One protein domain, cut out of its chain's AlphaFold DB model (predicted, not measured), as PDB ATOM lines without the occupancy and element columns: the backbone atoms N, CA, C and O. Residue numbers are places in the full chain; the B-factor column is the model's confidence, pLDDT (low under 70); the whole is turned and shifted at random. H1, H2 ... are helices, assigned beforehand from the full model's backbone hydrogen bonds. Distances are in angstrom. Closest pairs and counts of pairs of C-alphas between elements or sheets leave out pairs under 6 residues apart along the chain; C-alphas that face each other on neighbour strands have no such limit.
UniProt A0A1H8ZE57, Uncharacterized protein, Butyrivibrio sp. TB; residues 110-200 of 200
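AT A GLANCE: This is residues 110 to 200 of the 200 residues of an uncharacterized protein of Butyrivibrio sp. TB (UniProt A0A1H8ZE57). One long helix, H2, is crossed on roughly one side by two shorter helices, H1 and H3, and a long tail without a named element, residues 178 to 200, runs round the outside. The printed part has 91 residues with three named helices, H1, H2, H3 along the chain, and no named strand: all helix. It is compact, with a radius of gyration of the C-alphas of 13.2 A and spans of 35 by 31 by 20 A.

HOW THE PARTS SIT: Start with H2, residues 133 to 154. Its residues 136 to 143 touch residues 115 to 120 of H1, residues 110 to 124; the closest C-alphas, of Ser 120 and Thr 139, are 6.2 A apart. The two run opposite ways at a steep tilt of 68 degrees, only just short of about perpendicular. Residues 142 to 150 of H2 touch residues 172 to 176 of H3, residues 166 to 177, about perpendicular at 78 degrees; the closest C-alphas are Glu 146 and Phe 172, 5.9 A. H1 and H3 are close but not clearly touching, the closest C-alphas, Ile 119 and His 173, being 7.7 A apart. In H1, H2 and H3 every O i to N i+4 pair is within hydrogen-bond range.

IN THESE COORDINATES: Find C-alpha 133 at (-12.009, -44.465, 15.814); H2 runs 31.4 A to C-alpha 154. H1, 20.7 A, begins at (2.606, -57.789, 11.592); H3, 16.4 A, ends at (5.835, -38.273, 26.453).

THE WHOLE: The C-alphas farthest apart, of Asn 125 and Tyr 200, are 38.0 A apart. The printed part has no cut; the link from H2 to H3 is long. Look for pLDDT under 70 at residues 191 to 200.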
ATOM      1  N   ARG A 110       3.288 -57.478  10.323       88.38
ATOM      2  CA  ARG A 110       2.606 -57.789  11.592       88.38
ATOM      3  C   ARG A 110       3.161 -56.934  12.734       88.38
ATOM      4  O   ARG A 110       2.462 -56.580  13.675       88.38
ATOM      5  N   GLU A 111       4.426 -56.579  12.619       91.25
ATOM      6  CA  GLU A 111       5.154 -55.712  13.518       91.25
ATOM      7  C   GLU A 111       4.541 -54.303  13.603       91.25
ATOM      8  O   GLU A 111       4.594 -53.685  14.668       91.25
ATOM      9  N   LEU A 112       3.902 -53.805  12.533       94.44
ATOM     10  CA  LEU A 112       3.167 -52.535  12.569       94.44
ATOM     11  C   LEU A 112       1.927 -52.644  13.462       94.44
ATOM     12  O   LEU A 112       1.715 -51.788  14.314       94.44
ATOM     13  N   GLU A 113       1.149 -53.719  13.331       94.06
ATOM     14  CA  GLU A 113      -0.005 -53.981  14.205       94.06
ATOM     15  C   GLU A 113       0.405 -54.095  15.678       94.06
ATOM     16  O   GLU A 113      -0.264 -53.548  16.559       94.06
ATOM     17  N   TYR A 114       1.520 -54.778  15.953       93.50
ATOM     18  CA  TYR A 114       2.073 -54.859  17.303       93.50
ATOM     19  C   TYR A 114       2.520 -53.500  17.821       93.50
ATOM     20  O   TYR A 114       2.243 -53.174  18.968       93.50
ATOM     21  N   SER A 115       3.144 -52.679  16.985       95.94
ATOM     22  CA  SER A 115       3.593 -51.347  17.394       95.94
ATOM     23  C   SER A 115       2.422 -50.419  17.699       95.94
ATOM     24  O   SER A 115       2.430 -49.754  18.730       95.94
ATOM     25  N   LEU A 116       1.375 -50.442  16.868       97.56
ATOM     26  CA  LEU A 116       0.128 -49.730  17.151       97.56
ATOM     27  C   LEU A 116      -0.496 -50.224  18.458       97.56
ATOM     28  O   LEU A 116      -0.883 -49.414  19.291       97.56
ATOM     29  N   SER A 117      -0.536 -51.541  18.674       95.94
ATOM     30  CA  SER A 117      -1.080 -52.114  19.908       95.94
ATOM     31  C   SER A 117      -0.250 -51.759  21.142       95.94
ATOM     32  O   SER A 117      -0.839 -51.531  22.190       95.94
ATOM     33  N   ASN A 118       1.077 -51.671  21.036       95.31
ATOM     34  CA  ASN A 118       1.933 -51.237  22.138       95.31
ATOM     35  C   ASN A 118       1.615 -49.792  22.531       95.31
ATOM     36  O   ASN A 118       1.346 -49.537  23.698       95.31
ATOM     37  N   ILE A 119       1.540 -48.879  21.559       97.94
ATOM     38  CA  ILE A 119       1.132 -47.490  21.813       97.94
ATOM     39  C   ILE A 119      -0.265 -47.459  22.450       97.94
ATOM     40  O   ILE A 119      -0.485 -46.777  23.447       97.94
ATOM     41  N   SER A 120      -1.213 -48.231  21.912       97.50
ATOM     42  CA  SER A 120      -2.572 -48.288  22.455       97.50
ATOM     43  C   SER A 120      -2.628 -48.810  23.897       97.50
ATOM     44  O   SER A 120      -3.441 -48.342  24.696       97.50
ATOM     45  N   LEU A 121      -1.768 -49.769  24.244       96.19
ATOM     46  CA  LEU A 121      -1.665 -50.310  25.596       96.19
ATOM     47  C   LEU A 121      -1.065 -49.287  26.567       96.19
ATOM     48  O   LEU A 121      -1.578 -49.164  27.676       96.19
ATOM     49  N   GLU A 122      -0.057 -48.522  26.153       95.31
ATOM     50  CA  GLU A 122       0.531 -47.463  26.987       95.31
ATOM     51  C   GLU A 122      -0.449 -46.305  27.239       95.31
ATOM     52  O   GLU A 122      -0.547 -45.789  28.352       95.31
ATOM     53  N   GLU A 123      -1.226 -45.913  26.225       96.62
ATOM     54  CA  GLU A 123      -2.130 -44.759  26.324       96.62
ATOM     55  C   GLU A 123      -3.497 -45.099  26.944       96.62
ATOM     56  O   GLU A 123      -4.048 -44.298  27.705       96.62
ATOM     57  N   TRP A 124      -4.053 -46.284  26.657       96.88
ATOM     58  CA  TRP A 124      -5.416 -46.659  27.075       96.88
ATOM     59  C   TRP A 124      -5.529 -48.035  27.737       96.88
ATOM     60  O   TRP A 124      -6.619 -48.398  28.184       96.88
ATOM     61  N   ASN A 125      -4.447 -48.815  27.821       96.75
ATOM     62  CA  ASN A 125      -4.469 -50.204  28.296       96.75
ATOM     63  C   ASN A 125      -5.465 -51.088  27.513       96.75
ATOM     64  O   ASN A 125      -6.141 -51.959  28.068       96.75
ATOM     65  N   LEU A 126      -5.567 -50.846  26.202       96.25
ATOM     66  CA  LEU A 126      -6.401 -51.590  25.261       96.25
ATOM     67  C   LEU A 126      -5.596 -51.957  24.011       96.25
ATOM     68  O   LEU A 126      -4.707 -51.224  23.590       96.25
ATOM     69  N   PHE A 127      -5.942 -53.078  23.378       95.56
ATOM     70  CA  PHE A 127      -5.429 -53.398  22.044       95.56
ATOM     71  C   PHE A 127      -6.000 -52.437  21.001       95.56
ATOM     72  O   PHE A 127      -7.162 -52.041  21.103       95.56
ATOM     73  N   PHE A 128      -5.233 -52.155  19.943       96.50
ATOM     74  CA  PHE A 128      -5.645 -51.258  18.855       96.50
ATOM     75  C   PHE A 128      -7.003 -51.641  18.237       96.50
ATOM     76  O   PHE A 128      -7.831 -50.785  17.933       96.50
ATOM     77  N   SER A 129      -7.281 -52.944  18.110       95.44
ATOM     78  CA  SER A 129      -8.555 -53.467  17.596       95.44
ATOM     79  C   SER A 129      -9.776 -53.112  18.452       95.44
ATOM     80  O   SER A 129     -10.901 -53.196  17.969       95.44
ATOM     81  N   SER A 130      -9.560 -52.775  19.723       96.75
ATOM     82  CA  SER A 130     -10.605 -52.494  20.713       96.75
ATOM     83  C   SER A 130     -10.832 -50.999  20.938       96.75
ATOM     84  O   SER A 130     -11.715 -50.638  21.713       96.75
ATOM     85  N   LEU A 131     -10.036 -50.146  20.291       97.12
ATOM     86  CA  LEU A 131     -10.142 -48.696  20.384       97.12
ATOM     87  C   LEU A 131     -11.314 -48.152  19.557       97.12
ATOM     88  O   LEU A 131     -11.689 -48.705  18.517       97.12
ATOM     89  N   THR A 132     -11.856 -47.019  19.995       97.06
ATOM     90  CA  THR A 132     -12.738 -46.181  19.174       97.06
ATOM     91  C   THR A 132     -11.971 -45.564  18.000       97.06
ATOM     92  O   THR A 132     -10.745 -45.494  18.017       97.06
ATOM     93  N   GLN A 133     -12.677 -45.075  16.973       95.06
ATOM     94  CA  GLN A 133     -12.009 -44.465  15.814       95.06
ATOM     95  C   GLN A 133     -11.141 -43.257  16.202       95.06
ATOM     96  O   GLN A 133     -10.036 -43.114  15.693       95.06
ATOM     97  N   GLU A 134     -11.605 -42.430  17.143       97.56
ATOM     98  CA  GLU A 134     -10.846 -41.278  17.646       97.56
ATOM     99  C   GLU A 134      -9.536 -41.716  18.323       97.56
ATOM    100  O   GLU A 134      -8.468 -41.195  18.012       97.56
ATOM    101  N   GLU A 135      -9.587 -42.729  19.190       98.06
ATOM    102  CA  GLU A 135      -8.400 -43.277  19.864       98.06
ATOM    103  C   GLU A 135      -7.437 -43.952  18.875       98.06
ATOM    104  O   GLU A 135      -6.216 -43.824  19.001       98.06
ATOM    105  N   LYS A 136      -7.957 -44.628  17.843       97.25
ATOM    106  CA  LYS A 136      -7.130 -45.172  16.758       97.25
ATOM    107  C   LYS A 136      -6.421 -44.072  15.980       97.25
ATOM    108  O   LYS A 136      -5.243 -44.218  15.659       97.25
ATOM    109  N   ASP A 137      -7.113 -42.979  15.670       96.38
ATOM    110  CA  ASP A 137      -6.530 -41.842  14.959       96.38
ATOM    111  C   ASP A 137      -5.427 -41.176  15.791       96.38
ATOM    112  O   ASP A 137      -4.352 -40.888  15.261       96.38
ATOM    113  N   ILE A 138      -5.634 -41.038  17.104       98.19
ATOM    114  CA  ILE A 138      -4.596 -40.575  18.033       98.19
ATOM    115  C   ILE A 138      -3.420 -41.562  18.068       98.19
ATOM    116  O   ILE A 138      -2.277 -41.134  17.953       98.19
ATOM    117  N   THR A 139      -3.669 -42.874  18.148       98.31
ATOM    118  CA  THR A 139      -2.606 -43.902  18.120       98.31
ATOM    119  C   THR A 139      -1.754 -43.786  16.854       98.31
ATOM    120  O   THR A 139      -0.526 -43.771  16.925       98.31
ATOM    121  N   LYS A 140      -2.395 -43.674  15.682       97.75
ATOM    122  CA  LYS A 140      -1.710 -43.510  14.390       97.75
ATOM    123  C   LYS A 140      -0.898 -42.211  14.355       97.75
ATOM    124  O   LYS A 140       0.207 -42.199  13.817       97.75
ATOM    125  N   HIS A 141      -1.409 -41.135  14.953       97.94
ATOM    126  CA  HIS A 141      -0.670 -39.881  15.077       97.94
ATOM    127  C   HIS A 141       0.575 -40.024  15.963       97.94
ATOM    128  O   HIS A 141       1.654 -39.618  15.538       97.94
ATOM    129  N   ILE A 142       0.453 -40.660  17.133       98.44
ATOM    130  CA  ILE A 142       1.588 -40.952  18.023       98.44
ATOM    131  C   ILE A 142       2.643 -41.776  17.280       98.44
ATOM    132  O   ILE A 142       3.809 -41.392  17.259       98.44
ATOM    133  N   TYR A 143       2.224 -42.835  16.580       98.25
ATOM    134  CA  TYR A 143       3.120 -43.661  15.769       98.25
ATOM    135  C   TYR A 143       3.920 -42.822  14.755       98.25
ATOM    136  O   TYR A 143       5.122 -43.023  14.586       98.25
ATOM    137  N   ILE A 144       3.272 -41.872  14.067       97.38
ATOM    138  CA  ILE A 144       3.940 -40.981  13.104       97.38
ATOM    139  C   ILE A 144       4.980 -40.097  13.801       97.38
ATOM    140  O   ILE A 144       6.080 -39.937  13.271       97.38
ATOM    141  N   GLU A 145       4.656 -39.509  14.953       98.19
ATOM    142  CA  GLU A 145       5.603 -38.661  15.688       98.19
ATOM    143  C   GLU A 145       6.795 -39.470  16.218       98.19
ATOM    144  O   GLU A 145       7.940 -39.059  16.040       98.19
ATOM    145  N   GLU A 146       6.560 -40.663  16.761       98.00
ATOM    146  CA  GLU A 146       7.630 -41.580  17.169       98.00
ATOM    147  C   GLU A 146       8.498 -42.009  15.974       98.00
ATOM    148  O   GLU A 146       9.724 -42.014  16.063       98.00
ATOM    149  N   GLN A 147       7.905 -42.287  14.808       97.00
ATOM    150  CA  GLN A 147       8.654 -42.607  13.586       97.00
ATOM    151  C   GLN A 147       9.530 -41.436  13.102       97.00
ATOM    152  O   GLN A 147      10.600 -41.667  12.523       97.00
ATOM    153  N   LYS A 148       9.119 -40.182  13.328       96.62
ATOM    154  CA  LYS A 148       9.985 -39.019  13.069       96.62
ATOM    155  C   LYS A 148      11.173 -39.011  14.022       96.62
ATOM    156  O   LYS A 148      12.295 -38.880  13.552       96.62
ATOM    157  N   MET A 149      10.952 -39.264  15.312       97.19
ATOM    158  CA  MET A 149      12.034 -39.356  16.304       97.19
ATOM    159  C   MET A 149      13.025 -40.478  15.970       97.19
ATOM    160  O   MET A 149      14.232 -40.275  16.070       97.19
ATOM    161  N   VAL A 150      12.536 -41.632  15.502       95.81
ATOM    162  CA  VAL A 150      13.374 -42.722  14.969       95.81
ATOM    163  C   VAL A 150      14.231 -42.226  13.809       95.81
ATOM    164  O   VAL A 150      15.442 -42.439  13.789       95.81
ATOM    165  N   THR A 151      13.611 -41.545  12.845       94.50
ATOM    166  CA  THR A 151      14.308 -41.021  11.663       94.50
ATOM    167  C   THR A 151      15.378 -40.005  12.053       94.50
ATOM    168  O   THR A 151      16.487 -40.062  11.527       94.50
ATOM    169  N   ASP A 152      15.069 -39.115  12.995       95.19
ATOM    170  CA  ASP A 152      15.988 -38.091  13.489       95.19
ATOM    171  C   ASP A 152      17.162 -38.710  14.260       95.19
ATOM    172  O   ASP A 152      18.304 -38.290  14.073       95.19
ATOM    173  N   TYR A 153      16.903 -39.733  15.082       94.94
ATOM    174  CA  TYR A 153      17.929 -40.417  15.868       94.94
ATOM    175  C   TYR A 153      18.904 -41.210  14.988       94.94
ATOM    176  O   TYR A 153      20.118 -41.056  15.106       94.94
ATOM    177  N   TYR A 154      18.388 -42.037  14.074       92.62
ATOM    178  CA  TYR A 154      19.233 -42.867  13.206       92.62
ATOM    179  C   TYR A 154      19.752 -42.123  11.965       92.62
ATOM    180  O   TYR A 154      20.649 -42.622  11.284       92.62
ATOM    181  N   GLY A 155      19.193 -40.954  11.640       91.81
ATOM    182  CA  GLY A 155      19.514 -40.201  10.427       91.81
ATOM    183  C   GLY A 155      19.111 -40.907   9.125       91.81
ATOM    184  O   GLY A 155      19.632 -40.569   8.060       91.81
ATOM    185  N   ASP A 156      18.219 -41.901   9.189       88.94
ATOM    186  CA  ASP A 156      17.813 -42.735   8.053       88.94
ATOM    187  C   ASP A 156      16.328 -43.116   8.148       88.94
ATOM    188  O   ASP A 156      15.914 -43.884   9.018       88.94
ATOM    189  N   SER A 157      15.520 -42.618   7.208       87.88
ATOM    190  CA  SER A 157      14.070 -42.860   7.149       87.88
ATOM    191  C   SER A 157      13.688 -44.301   6.796       87.88
ATOM    192  O   SER A 157      12.514 -44.675   6.866       87.88
ATOM    193  N   ARG A 158      14.665 -45.132   6.414       86.94
ATOM    194  CA  ARG A 158      14.462 -46.569   6.194       86.94
ATOM    195  C   ARG A 158      14.422 -47.356   7.498       86.94
ATOM    196  O   ARG A 158      13.926 -48.479   7.486       86.94
ATOM    197  N   VAL A 159      14.909 -46.800   8.610       90.94
ATOM    198  CA  VAL A 159      14.741 -47.422   9.926       90.94
ATOM    199  C   VAL A 159      13.304 -47.187  10.383       90.94
ATOM    200  O   VAL A 159      12.893 -46.069  10.693       90.94
ATOM    201  N   LYS A 160      12.507 -48.254  10.383       92.06
ATOM    202  CA  LYS A 160      11.083 -48.191  10.720       92.06
ATOM    203  C   LYS A 160      10.877 -48.497  12.197       92.06
ATOM    204  O   LYS A 160      11.415 -49.482  12.696       92.06
ATOM    205  N   LEU A 161      10.052 -47.703  12.875       95.06
ATOM    206  CA  LEU A 161       9.664 -47.897  14.272       95.06
ATOM    207  C   LEU A 161       9.115 -49.310  14.495       95.06
ATOM    208  O   LEU A 161       9.515 -49.991  15.441       95.06
ATOM    209  N   TYR A 162       8.269 -49.791  13.577       93.12
ATOM    210  CA  TYR A 162       7.718 -51.138  13.671       93.12
ATOM    211  C   TYR A 162       8.778 -52.243  13.638       93.12
ATOM    212  O   TYR A 162       8.586 -53.292  14.236       93.12
ATOM    213  N   ASN A 163       9.937 -51.994  13.035       92.44
ATOM    214  CA  ASN A 163      11.024 -52.961  12.936       92.44
ATOM    215  C   ASN A 163      11.967 -52.975  14.154       92.44
ATOM    216  O   ASN A 163      12.850 -53.835  14.234       92.44
ATOM    217  N   LEU A 164      11.820 -52.031  15.086       92.69
ATOM    218  CA  LEU A 164      12.627 -51.981  16.302       92.69
ATOM    219  C   LEU A 164      12.204 -53.062  17.305       92.69
ATOM    220  O   LEU A 164      11.154 -53.695  17.182       92.69
ATOM    221  N   THR A 165      13.026 -53.301  18.322       92.69
ATOM    222  CA  THR A 165      12.608 -54.140  19.452       92.69
ATOM    223  C   THR A 165      11.568 -53.416  20.309       92.69
ATOM    224  O   THR A 165      11.424 -52.197  20.243       92.69
ATOM    225  N   GLU A 166      10.832 -54.156  21.138       91.75
ATOM    226  CA  GLU A 166       9.859 -53.564  22.064       91.75
ATOM    227  C   GLU A 166      10.500 -52.547  23.014       91.75
ATOM    228  O   GLU A 166       9.966 -51.455  23.177       91.75
ATOM    229  N   ALA A 167      11.676 -52.866  23.559       93.19
ATOM    230  CA  ALA A 167      12.415 -51.965  24.436       93.19
ATOM    231  C   ALA A 167      12.831 -50.671  23.712       93.19
ATOM    232  O   ALA A 167      12.619 -49.584  24.231       93.19
ATOM    233  N   GLN A 168      13.324 -50.769  22.473       95.19
ATOM    234  CA  GLN A 168      13.658 -49.594  21.657       95.19
ATOM    235  C   GLN A 168      12.425 -48.754  21.294       95.19
ATOM    236  O   GLN A 168      12.501 -47.531  21.272       95.19
ATOM    237  N   ARG A 169      11.273 -49.383  21.015       95.25
ATOM    238  CA  ARG A 169      10.018 -48.643  20.806       95.25
ATOM    239  C   ARG A 169       9.601 -47.886  22.067       95.25
ATOM    240  O   ARG A 169       9.186 -46.738  21.965       95.25
ATOM    241  N   LEU A 170       9.754 -48.502  23.241       95.31
ATOM    242  CA  LEU A 170       9.441 -47.864  24.519       95.31
ATOM    243  C   LEU A 170      10.334 -46.642  24.791       95.31
ATOM    244  O   LEU A 170       9.833 -45.635  25.284       95.31
ATOM    245  N   GLU A 171      11.616 -46.684  24.418       97.06
ATOM    246  CA  GLU A 171      12.507 -45.516  24.499       97.06
ATOM    247  C   GLU A 171      11.951 -44.317  23.711       97.06
ATOM    248  O   GLU A 171      11.869 -43.204  24.235       97.06
ATOM    249  N   PHE A 172      11.498 -44.543  22.472       97.31
ATOM    250  CA  PHE A 172      10.886 -43.484  21.663       97.31
ATOM    251  C   PHE A 172       9.535 -43.022  22.207       97.31
ATOM    252  O   PHE A 172       9.256 -41.824  22.175       97.31
ATOM    253  N   HIS A 173       8.729 -43.924  22.766       97.31
ATOM    254  CA  HIS A 173       7.488 -43.541  23.434       97.31
ATOM    255  C   HIS A 173       7.761 -42.649  24.660       97.31
ATOM    256  O   HIS A 173       7.142 -41.598  24.827       97.31
ATOM    257  N   ASN A 174       8.755 -42.993  25.484       96.88
ATOM    258  CA  ASN A 174       9.181 -42.171  26.621       96.88
ATOM    259  C   ASN A 174       9.658 -40.782  26.178       96.88
ATOM    260  O   ASN A 174       9.305 -39.780  26.808       96.88
ATOM    261  N   LEU A 175      10.409 -40.711  25.074       97.06
ATOM    262  CA  LEU A 175      10.820 -39.450  24.459       97.06
ATOM    263  C   LEU A 175       9.629 -38.630  23.951       97.06
ATOM    264  O   LEU A 175       9.584 -37.418  24.166       97.06
ATOM    265  N   TYR A 176       8.633 -39.279  23.348       97.31
ATOM    266  CA  TYR A 176       7.392 -38.631  22.933       97.31
ATOM    267  C   TYR A 176       6.626 -38.028  24.120       97.31
ATOM    268  O   TYR A 176       6.189 -36.876  24.059       97.31
ATOM    269  N   LYS A 177       6.516 -38.757  25.238       97.19
ATOM    270  CA  LYS A 177       5.835 -38.273  26.453       97.19
ATOM    271  C   LYS A 177       6.625 -37.193  27.189       97.19
ATOM    272  O   LYS A 177       6.029 -36.330  27.836       97.19
ATOM    273  N   ASN A 178       7.952 -37.239  27.121       97.06
ATOM    274  CA  ASN A 178       8.841 -36.299  27.788       97.06
ATOM    275  C   ASN A 178       9.996 -35.888  26.860       97.06
ATOM    276  O   ASN A 178      10.999 -36.594  26.794       97.06
ATOM    277  N   PRO A 179       9.942 -34.687  26.256       93.25
ATOM    278  CA  PRO A 179      10.999 -34.194  25.369       93.25
ATOM    279  C   PRO A 179      12.387 -34.032  26.017       93.25
ATOM    280  O   PRO A 179      13.363 -33.817  25.306       93.25
ATOM    281  N   ASN A 180      12.488 -34.082  27.353       95.31
ATOM    282  CA  ASN A 180      13.768 -34.064  28.076       95.31
ATOM    283  C   ASN A 180      14.292 -35.471  28.406       95.31
ATOM    284  O   ASN A 180      15.315 -35.592  29.082       95.31
ATOM    285  N   TYR A 181      13.566 -36.524  28.025       96.38
ATOM    286  CA  TYR A 181      14.035 -37.897  28.144       96.38
ATOM    287  C   TYR A 181      15.284 -38.088  27.276       96.38
ATOM    288  O   TYR A 181      15.385 -37.531  26.185       96.38
ATOM    289  N   VAL A 182      16.244 -38.857  27.779       95.06
ATOM    290  CA  VAL A 182      17.480 -39.179  27.064       95.06
ATOM    291  C   VAL A 182      17.424 -40.661  26.744       95.06
ATOM    292  O   VAL A 182      17.302 -41.464  27.665       95.06
ATOM    293  N   LEU A 183      17.480 -40.986  25.453       94.31
ATOM    294  CA  LEU A 183      17.481 -42.364  24.968       94.31
ATOM    295  C   LEU A 183      18.730 -43.100  25.474       94.31
ATOM    296  O   LEU A 183      19.814 -42.517  25.534       94.31
ATOM    297  N   ASP A 184      18.580 -44.377  25.813       94.56
ATOM    298  CA  ASP A 184      19.709 -45.245  26.156       94.56
ATOM    299  C   ASP A 184      20.454 -45.713  24.893       94.56
ATOM    300  O   ASP A 184      20.063 -46.685  24.248       94.56
ATOM    301  N   ASP A 185      21.551 -45.035  24.544       90.31
ATOM    302  CA  ASP A 185      22.337 -45.329  23.339       90.31
ATOM    303  C   ASP A 185      22.823 -46.792  23.245       90.31
ATOM    304  O   ASP A 185      22.937 -47.315  22.137       90.31
ATOM    305  N   GLU A 186      23.075 -47.477  24.370       90.12
ATOM    306  CA  GLU A 186      23.484 -48.892  24.351       90.12
ATOM    307  C   GLU A 186      22.323 -49.798  23.910       90.12
ATOM    308  O   GLU A 186      22.516 -50.774  23.180       90.12
ATOM    309  N   LEU A 187      21.095 -49.459  24.311       91.56
ATOM    310  CA  LEU A 187      19.878 -50.160  23.900       91.56
ATOM    311  C   LEU A 187      19.493 -49.850  22.446       91.56
ATOM    312  O   LEU A 187      18.865 -50.672  21.768       91.56
ATOM    313  N   MET A 188      19.865 -48.670  21.956       90.56
ATOM    314  CA  MET A 188      19.527 -48.181  20.621       90.56
ATOM    315  C   MET A 188      20.403 -48.749  19.494       90.56
ATOM    316  O   MET A 188      20.181 -48.436  18.323       90.56
ATOM    317  N   GLU A 189      21.359 -49.635  19.787       85.00
ATOM    318  CA  GLU A 189      22.102 -50.335  18.737       85.00
ATOM    319  C   GLU A 189      21.163 -51.189  17.859       85.00
ATOM    320  O   GLU A 189      20.398 -52.034  18.336       85.00
ATOM    321  N   THR A 190      21.224 -51.000  16.536       73.38
ATOM    322  CA  THR A 190      20.412 -51.766  15.583       73.38
ATOM    323  C   THR A 190      21.230 -52.262  14.396       73.38
ATOM    324  O   THR A 190      22.022 -51.534  13.804       73.38
ATOM    325  N   ASN A 191      21.002 -53.524  14.026       66.19
ATOM    326  CA  ASN A 191      21.595 -54.174  12.851       66.19
ATOM    327  C   ASN A 191      20.616 -54.227  11.663       66.19
ATOM    328  O   ASN A 191      20.827 -55.008  10.733       66.19
ATOM    329  N   GLN A 192      19.516 -53.465  11.725       64.31
ATOM    330  CA  GLN A 192      18.509 -53.394  10.663       64.31
ATOM    331  C   GLN A 192      19.200 -53.116   9.313       64.31
ATOM    332  O   GLN A 192      19.868 -52.091   9.163       64.31
ATOM    333  N   PRO A 193      19.107 -54.037   8.333       52.41
ATOM    334  CA  PRO A 193      19.764 -53.850   7.051       52.41
ATOM    335  C   PRO A 193      19.104 -52.701   6.279       52.41
ATOM    336  O   PRO A 193      17.910 -52.456   6.416       52.41
ATOM    337  N   LEU A 194      19.891 -52.040   5.425       49.69
ATOM    338  CA  LEU A 194      19.524 -50.925   4.536       49.69
ATOM    339  C   LEU A 194      18.512 -51.334   3.439       49.69
ATOM    340  O   LEU A 194      18.727 -51.062   2.256       49.69
ATOM    341  N   VAL A 195      17.438 -52.042   3.784       41.28
ATOM    342  CA  VAL A 195      16.418 -52.508   2.845       41.28
ATOM    343  C   VAL A 195      15.226 -51.568   2.938       41.28
ATOM    344  O   VAL A 195      14.268 -51.795   3.663       41.28
ATOM    345  N   GLY A 196      15.317 -50.481   2.184       40.91
ATOM    346  CA  GLY A 196      14.203 -49.597   1.881       40.91
ATOM    347  C   GLY A 196      14.409 -49.061   0.474       40.91
ATOM    348  O   GLY A 196      15.527 -48.677   0.119       40.91
ATOM    349  N   VAL A 197      13.359 -49.087  -0.346       42.00
ATOM    350  CA  VAL A 197      13.370 -48.382  -1.630       42.00
ATOM    351  C   VAL A 197      13.488 -46.889  -1.302       42.00
ATOM    352  O   VAL A 197      12.716 -46.409  -0.473       42.00
ATOM    353  N   PRO A 198      14.458 -46.152  -1.872       35.59
ATOM    354  CA  PRO A 198      14.565 -44.720  -1.640       35.59
ATOM    355  C   PRO A 198      13.265 -44.047  -2.079       35.59
ATOM    356  O   PRO A 198      12.837 -44.214  -3.223       35.59
ATOM    357  N   ILE A 199      12.647 -43.301  -1.170       45.75
ATOM    358  CA  ILE A 199      11.530 -42.421  -1.497       45.75
ATOM    359  C   ILE A 199      12.157 -41.184  -2.155       45.75
ATOM    360  O   ILE A 199      12.961 -40.499  -1.518       45.75
ATOM    361  N   TYR A 200      11.870 -40.971  -3.441       35.22
ATOM    362  CA  TYR A 200      12.245 -39.768  -4.194       35.22
ATOM    363  C   TYR A 200      11.121 -38.737  -4.154       35.22
ATOM    364  O   TYR A 200       9.948 -39.157  -4.274       35.22
TER     365      TYR A 200